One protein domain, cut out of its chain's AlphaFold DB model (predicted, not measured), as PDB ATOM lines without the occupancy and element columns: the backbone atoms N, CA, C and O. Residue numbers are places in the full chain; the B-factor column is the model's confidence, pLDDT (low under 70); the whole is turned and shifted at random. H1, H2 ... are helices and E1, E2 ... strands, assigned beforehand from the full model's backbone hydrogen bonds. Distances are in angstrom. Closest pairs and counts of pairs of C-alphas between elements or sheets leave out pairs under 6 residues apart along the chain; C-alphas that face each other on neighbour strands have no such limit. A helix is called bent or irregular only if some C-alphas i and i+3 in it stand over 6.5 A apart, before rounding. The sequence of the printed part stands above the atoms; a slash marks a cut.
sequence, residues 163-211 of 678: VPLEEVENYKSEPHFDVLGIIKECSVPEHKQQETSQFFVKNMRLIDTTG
ATOM      1  N   VAL A 163      14.054 -30.465  30.019       94.00
ATOM      2  CA  VAL A 163      13.449 -29.461  29.145       94.00
ATOM      3  C   VAL A 163      14.117 -28.099  29.415       94.00
ATOM      4  O   VAL A 163      14.198 -27.690  30.582       94.00
ATOM      5  N   PRO A 164      14.595 -27.376  28.380       95.50
ATOM      6  CA  PRO A 164      15.096 -26.008  28.524       95.50
ATOM      7  C   PRO A 164      14.042 -25.095  29.152       95.50
ATOM      8  O   PRO A 164      12.866 -25.186  28.803       95.50
ATOM      9  N   LEU A 165      14.427 -24.179  30.048       96.06
ATOM     10  CA  LEU A 165      13.432 -23.369  30.768       96.06
ATOM     11  C   LEU A 165      12.612 -22.452  29.844       96.06
ATOM     12  O   LEU A 165      11.477 -22.125  30.186       96.06
ATOM     13  N   GLU A 166      13.136 -22.088  28.666       95.38
ATOM     14  CA  GLU A 166      12.373 -21.377  27.628       95.38
ATOM     15  C   GLU A 166      11.281 -22.237  26.955       95.38
ATOM     16  O   GLU A 166      10.270 -21.706  26.501       95.38
ATOM     17  N   GLU A 167      11.436 -23.566  26.926       94.75
ATOM     18  CA  GLU A 167      10.492 -24.484  26.276       94.75
ATOM     19  C   GLU A 167       9.368 -24.978  27.199       94.75
ATOM     20  O   GLU A 167       8.353 -25.466  26.703       94.75
ATOM     21  N   VAL A 168       9.502 -24.840  28.526       94.12
ATOM     22  CA  VAL A 168       8.559 -25.375  29.537       94.12
ATOM     23  C   VAL A 168       7.100 -24.940  29.305       94.12
ATOM     24  O   VAL A 168       6.170 -25.684  29.619       94.12
ATOM     25  N   GLU A 169       6.879 -23.773  28.694       89.81
ATOM     26  CA  GLU A 169       5.557 -23.301  28.256       89.81
ATOM     27  C   GLU A 169       4.833 -24.302  27.329       89.81
ATOM     28  O   GLU A 169       3.621 -24.484  27.450       89.81
ATOM     29  N   ASN A 170       5.567 -24.996  26.452       93.00
ATOM     30  CA  ASN A 170       5.028 -25.981  25.507       93.00
ATOM     31  C   ASN A 170       4.603 -27.283  26.214       93.00
ATOM     32  O   ASN A 170       3.603 -27.906  25.848       93.00
ATOM     33  N   TYR A 171       5.321 -27.659  27.276       88.38
ATOM     34  CA  TYR A 171       5.096 -28.885  28.048       88.38
ATOM     35  C   TYR A 171       4.000 -28.739  29.120       88.38
ATOM     36  O   TYR A 171       3.673 -29.709  29.798       88.38
ATOM     37  N   LYS A 172       3.326 -27.579  29.220       76.81
ATOM     38  CA  LYS A 172       2.149 -27.355  30.095       76.81
ATOM     39  C   LYS A 172       0.987 -28.342  29.885       76.81
ATOM     40  O   LYS A 172       0.084 -28.392  30.718       76.81
ATOM     41  N   SER A 173       0.969 -29.078  28.770       79.12
ATOM     42  CA  SER A 173      -0.029 -30.122  28.485       79.12
ATOM     43  C   SER A 173       0.412 -31.538  28.883       79.12
ATOM     44  O   SER A 173      -0.426 -32.442  28.933       79.12
ATOM     45  N   GLU A 174       1.692 -31.740  29.202       77.88
ATOM     46  CA  GLU A 174       2.230 -33.023  29.646       77.88
ATOM     47  C   GLU A 174       2.129 -33.165  31.176       77.88
ATOM     48  O   GLU A 174       2.253 -32.180  31.905       77.88
ATOM     49  N   PRO A 175       1.888 -34.378  31.709       74.12
ATOM     50  CA  PRO A 175       1.675 -34.562  33.144       74.12
ATOM     51  C   PRO A 175       2.965 -34.451  33.972       74.12
ATOM     52  O   PRO A 175       2.894 -34.140  35.159       74.12
ATOM     53  N   HIS A 176       4.124 -34.746  33.369       79.94
ATOM     54  CA  HIS A 176       5.438 -34.778  34.013       79.94
ATOM     55  C   HIS A 176       6.541 -34.537  32.973       79.94
ATOM     56  O   HIS A 176       6.492 -35.145  31.908       79.94
ATOM     57  N   PHE A 177       7.541 -33.726  33.315       88.75
ATOM     58  CA  PHE A 177       8.768 -33.502  32.544       88.75
ATOM     59  C   PHE A 177       9.893 -33.055  33.498       88.75
ATOM     60  O   PHE A 177       9.613 -32.545  34.587       88.75
ATOM     61  N   ASP A 178      11.151 -33.253  33.102       90.12
ATOM     62  CA  ASP A 178      12.330 -32.853  33.884       90.12
ATOM     63  C   ASP A 178      12.721 -31.393  33.595       90.12
ATOM     64  O   ASP A 178      12.608 -30.924  32.465       90.12
ATOM     65  N   VAL A 179      13.240 -30.673  34.599       92.88
ATOM     66  CA  VAL A 179      13.796 -29.311  34.445       92.88
ATOM     67  C   VAL A 179      15.053 -29.120  35.290       92.88
ATOM     68  O   VAL A 179      15.144 -29.625  36.408       92.88
ATOM     69  N   LEU A 180      16.014 -28.340  34.785       93.44
ATOM     70  CA  LEU A 180      17.239 -27.983  35.509       93.44
ATOM     71  C   LEU A 180      17.444 -26.467  35.505       93.44
ATOM     72  O   LEU A 180      17.459 -25.844  34.450       93.44
ATOM     73  N   GLY A 181      17.663 -25.873  36.678       94.75
ATOM     74  CA  GLY A 181      17.927 -24.442  36.798       94.75
ATOM     75  C   GLY A 181      18.502 -24.053  38.155       94.75
ATOM     76  O   GLY A 181      18.392 -24.790  39.134       94.75
ATOM     77  N   ILE A 182      19.125 -22.880  38.202       93.12
ATOM     78  CA  ILE A 182      19.604 -22.228  39.423       93.12
ATOM     79  C   ILE A 182      18.418 -21.496  40.059       93.12
ATOM     80  O   ILE A 182      17.652 -20.845  39.351       93.12
ATOM     81  N   ILE A 183      18.259 -21.568  41.381       95.25
ATOM     82  CA  ILE A 183      17.233 -20.785  42.085       95.25
ATOM     83  C   ILE A 183      17.650 -19.307  42.058       95.25
ATOM     84  O   ILE A 183      18.659 -18.930  42.648       95.25
ATOM     85  N   LYS A 184      16.871 -18.478  41.359       92.88
ATOM     86  CA  LYS A 184      17.045 -17.022  41.252       92.88
ATOM     87  C   LYS A 184      16.372 -16.291  42.414       92.88
ATOM     88  O   LYS A 184      16.941 -15.372  42.988       92.88
ATOM     89  N   GLU A 185      15.146 -16.701  42.736       92.81
ATOM     90  CA  GLU A 185      14.291 -16.116  43.773       92.81
ATOM     91  C   GLU A 185      13.473 -17.229  44.448       92.81
ATOM     92  O   GLU A 185      13.098 -18.210  43.801       92.81
ATOM     93  N   CYS A 186      13.160 -17.079  45.736       93.75
ATOM     94  CA  CYS A 186      12.376 -18.045  46.509       93.75
ATOM     95  C   CYS A 186      11.429 -17.310  47.469       93.75
ATOM     96  O   CYS A 186      11.853 -16.402  48.182       93.75
ATOM     97  N   SER A 187      10.146 -17.682  47.490       91.00
ATOM     98  CA  SER A 187       9.158 -17.069  48.378       91.00
ATOM     99  C   SER A 187       9.281 -17.587  49.812       91.00
ATOM    100  O   SER A 187       9.740 -18.706  50.071       91.00
ATOM    101  N   VAL A 188       8.756 -16.809  50.759       88.81
ATOM    102  CA  VAL A 188       8.351 -17.346  52.064       88.81
ATOM    103  C   VAL A 188       7.316 -18.468  51.831       88.81
ATOM    104  O   VAL A 188       6.493 -18.334  50.919       88.81
ATOM    105  N   PRO A 189       7.337 -19.586  52.588       89.62
ATOM    106  CA  PRO A 189       6.313 -20.623  52.473       89.62
ATOM    107  C   PRO A 189       4.925 -20.106  52.886       89.62
ATOM    108  O   PRO A 189       4.697 -19.762  54.045       89.62
ATOM    109  N   GLU A 190       3.981 -20.099  51.950       91.62
ATOM    110  CA  GLU A 190       2.577 -19.757  52.181       91.62
ATOM    111  C   GLU A 190       1.836 -20.969  52.760       91.62
ATOM    112  O   GLU A 190       1.828 -22.041  52.153       91.62
ATOM    113  N   HIS A 191       1.166 -20.819  53.903       90.19
ATOM    114  CA  HIS A 191       0.275 -21.860  54.420       90.19
ATOM    115  C   HIS A 191      -1.071 -21.824  53.679       90.19
ATOM    116  O   HIS A 191      -1.778 -20.816  53.722       90.19
ATOM    117  N   LYS A 192      -1.446 -22.929  53.025       91.19
ATOM    118  CA  LYS A 192      -2.711 -23.080  52.295       91.19
ATOM    119  C   LYS A 192      -3.532 -24.235  52.855       91.19
ATOM    120  O   LYS A 192      -3.011 -25.264  53.281       91.19
ATOM    121  N   GLN A 193      -4.845 -24.043  52.845       87.75
ATOM    122  CA  GLN A 193      -5.826 -25.025  53.285       87.75
ATOM    123  C   GLN A 193      -6.816 -25.264  52.147       87.75
ATOM    124  O   GLN A 193      -7.414 -24.318  51.639       87.75
ATOM    125  N   GLN A 194      -6.986 -26.524  51.757       85.69
ATOM    126  CA  GLN A 194      -7.919 -26.936  50.711       85.69
ATOM    127  C   GLN A 194      -8.759 -28.102  51.229       85.69
ATOM    128  O   GLN A 194      -8.216 -29.147  51.591       85.69
ATOM    129  N   GLU A 195     -10.077 -27.894  51.283       86.75
ATOM    130  CA  GLU A 195     -11.092 -28.813  51.824       86.75
ATOM    131  C   GLU A 195     -10.791 -29.307  53.251       86.75
ATOM    132  O   GLU A 195     -11.289 -28.755  54.228       86.75
ATOM    133  N   THR A 196      -9.971 -30.351  53.365       66.06
ATOM    134  CA  THR A 196      -9.642 -31.082  54.599       66.06
ATOM    135  C   THR A 196      -8.135 -31.204  54.850       66.06
ATOM    136  O   THR A 196      -7.724 -31.797  55.845       66.06
ATOM    137  N   SER A 197      -7.293 -30.664  53.960       66.69
ATOM    138  CA  SER A 197      -5.832 -30.751  54.048       66.69
ATOM    139  C   SER A 197      -5.182 -29.376  54.181       66.69
ATOM    140  O   SER A 197      -5.512 -28.443  53.452       66.69
ATOM    141  N   GLN A 198      -4.211 -29.289  55.089       79.88
ATOM    142  CA  GLN A 198      -3.288 -28.165  55.235       79.88
ATOM    143  C   GLN A 198      -1.930 -28.531  54.626       79.88
ATOM    144  O   GLN A 198      -1.465 -29.667  54.766       79.88
ATOM    145  N   PHE A 199      -1.315 -27.584  53.924       90.12
ATOM    146  CA  PHE A 199       0.000 -27.732  53.306       90.12
ATOM    147  C   PHE A 199       0.675 -26.370  53.117       90.12
ATOM    148  O   PHE A 199       0.022 -25.337  52.998       90.12
ATOM    149  N   PHE A 200       1.999 -26.373  53.070       87.50
ATOM    150  CA  PHE A 200       2.801 -25.208  52.723       87.50
ATOM    151  C   PHE A 200       3.080 -25.220  51.223       87.50
ATOM    152  O   PHE A 200       3.380 -26.277  50.664       87.50
ATOM    153  N   VAL A 201       3.005 -24.058  50.579       91.38
ATOM    154  CA  VAL A 201       3.424 -23.838  49.190       91.38
ATOM    155  C   VAL A 201       4.586 -22.857  49.182       91.38
ATOM    156  O   VAL A 201       4.485 -21.773  49.749       91.38
ATOM    157  N   LYS A 202       5.688 -23.224  48.532       93.25
ATOM    158  CA  LYS A 202       6.846 -22.352  48.327       93.25
ATOM    159  C   LYS A 202       7.047 -22.153  46.830       93.25
ATOM    160  O   LYS A 202       7.210 -23.127  46.094       93.25
ATOM    161  N   ASN A 203       7.011 -20.902  46.387       94.06
ATOM    162  CA  ASN A 203       7.249 -20.547  44.994       94.06
ATOM    163  C   ASN A 203       8.747 -20.282  44.799       94.06
ATOM    164  O   ASN A 203       9.396 -19.691  45.662       94.06
ATOM    165  N   MET A 204       9.308 -20.715  43.677       95.69
ATOM    166  CA  MET A 204      10.702 -20.470  43.300       95.69
ATOM    167  C   MET A 204      10.762 -20.050  41.842       95.69
ATOM    168  O   MET A 204      10.054 -20.623  41.018       95.69
ATOM    169  N   ARG A 205      11.633 -19.096  41.506       95.69
ATOM    170  CA  ARG A 205      11.995 -18.834  40.111       95.69
ATOM    171  C   ARG A 205      13.319 -19.516  39.810       95.69
ATOM    172  O   ARG A 205      14.320 -19.214  40.458       95.69
ATOM    173  N   LEU A 206      13.308 -20.441  38.859       96.69
ATOM    174  CA  LEU A 206      14.511 -21.053  38.306       96.69
ATOM    175  C   LEU A 206      14.998 -20.241  37.105       96.69
ATOM    176  O   LEU A 206      14.176 -19.709  36.363       96.69
ATOM    177  N   ILE A 207      16.312 -20.181  36.902       96.12
ATOM    178  CA  ILE A 207      16.967 -19.603  35.722       96.12
ATOM    179  C   ILE A 207      18.068 -20.544  35.215       96.12
ATOM    180  O   ILE A 207      18.787 -21.154  36.010       96.12
ATOM    181  N   ASP A 208      18.221 -20.667  33.900       95.19
ATOM    182  CA  ASP A 208      19.276 -21.461  33.264       95.19
ATOM    183  C   ASP A 208      20.033 -20.622  32.209       95.19
ATOM    184  O   ASP A 208      20.263 -19.429  32.406       95.19
ATOM    185  N   THR A 209      20.505 -21.232  31.116       94.00
ATOM    186  CA  THR A 209      21.109 -20.507  29.984       94.00
ATOM    187  C   THR A 209      20.125 -20.153  28.864       94.00
ATOM    188  O   THR A 209      20.570 -19.595  27.862       94.00
ATOM    189  N   THR A 210      18.840 -20.485  29.013       95.00
ATOM    190  CA  THR A 210      17.795 -20.327  27.989       95.00
ATOM    191  C   THR A 210      16.696 -19.363  28.435       95.00
ATOM    192  O   THR A 210      16.392 -18.410  27.723       95.00
ATOM    193  N   GLY A 211      16.181 -19.513  29.658       94.12
ATOM    194  CA  GLY A 211      15.112 -18.672  30.188       94.12
ATOM    195  C   GLY A 211      14.969 -18.734  31.708       94.12
ATOM    196  O   GLY A 211      15.877 -19.142  32.435       94.12
TER     197      GLY A 211
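AT A GLANCE: This is residues 163 to 211 of the 678 residues of the protein "Replication factor A protein 1" of Crassostrea gigas (UniProt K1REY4). A long, narrow ribbon of strands makes the length: E3 runs along it, and the two short strands E1 and E2 pair with successive parts of E3. At one end of the ribbon the E2 and E3 hairpin closes in a tip that sticks out at residues 193 to 198; by the other end, residues 163 to 181, with the short helix H1, make a loose loop off the ribbon. The printed part has 49 residues with one named helix and three named strands, in the order H1, E1, E2, E3, and is mostly strand; the sheet's order is E1, E3, E2, antiparallel throughout. The whole is loose and flat, with a radius of gyration of the C-alphas of 13.8 A and spans of 38 by 25 by 13 A.

HOW THE PARTS SIT: The inner strand of the sheet is E3, residues 197 to 207. Its pairing is staggered: residues 197 to 201 pair with E2, residues 190 to 194, and residues 204 to 207 pair with E1, residues 182 to 186. E2 and E3 form a hairpin and are antiparallel, at 133 degrees between their directions. C-alphas 198 and 193 face each other at 4.5 A; N 192 and O 199, 2.8 A apart, and N 199 and O 192, 2.9 A apart, are within hydrogen-bond range. E1 and E3 are antiparallel at 131 degrees; C-alphas 186 and 204 face each other at 4.4 A, and N 182 and O 207 are within hydrogen-bond range at 2.8 A. The edge strands E1 and E2 are apart. The sheet's C-alphas lie within 4 A of the best plane through them, but only just: up to 3.8 A off it. H1, residues 170 to 173, is not on the sheet, with 0 pairs of C-alphas within 10 A, and is apart from E2 and E3. H1 is too short for an O i to N i+4 pair, and its one O i to N i+3 pair is not within range.

IN THESE COORDINATES: E3 begins at C-alpha 197 (-5.832, -30.751, 54.048), ends at C-alpha 207 (16.967, -19.603, 35.722) and is 31.3 A long. E2 is 12.8 A long and E1 11.0 A, the latter beginning at C-alpha 182 (19.604, -22.228, 39.423). H1 begins at C-alpha 170 (5.028, -25.981, 25.507) and is irregular: C-alphas 170 and 173 are 7.2 A apart.

THE WHOLE: The two C-alphas farthest apart are those of Thr 196 and Thr 209, at 40.8 A. The C-alphas of Val 163 and Gly 211, the first and last printed, are 11.0 A apart. The printed part has no cut. The links E1 to E2 and E2 to E3 are tight, and H1 to E1, with 8 residues between them, is short. The mean pLDDT of the printed part is 89.6, and residues 196 to 197 are under 70.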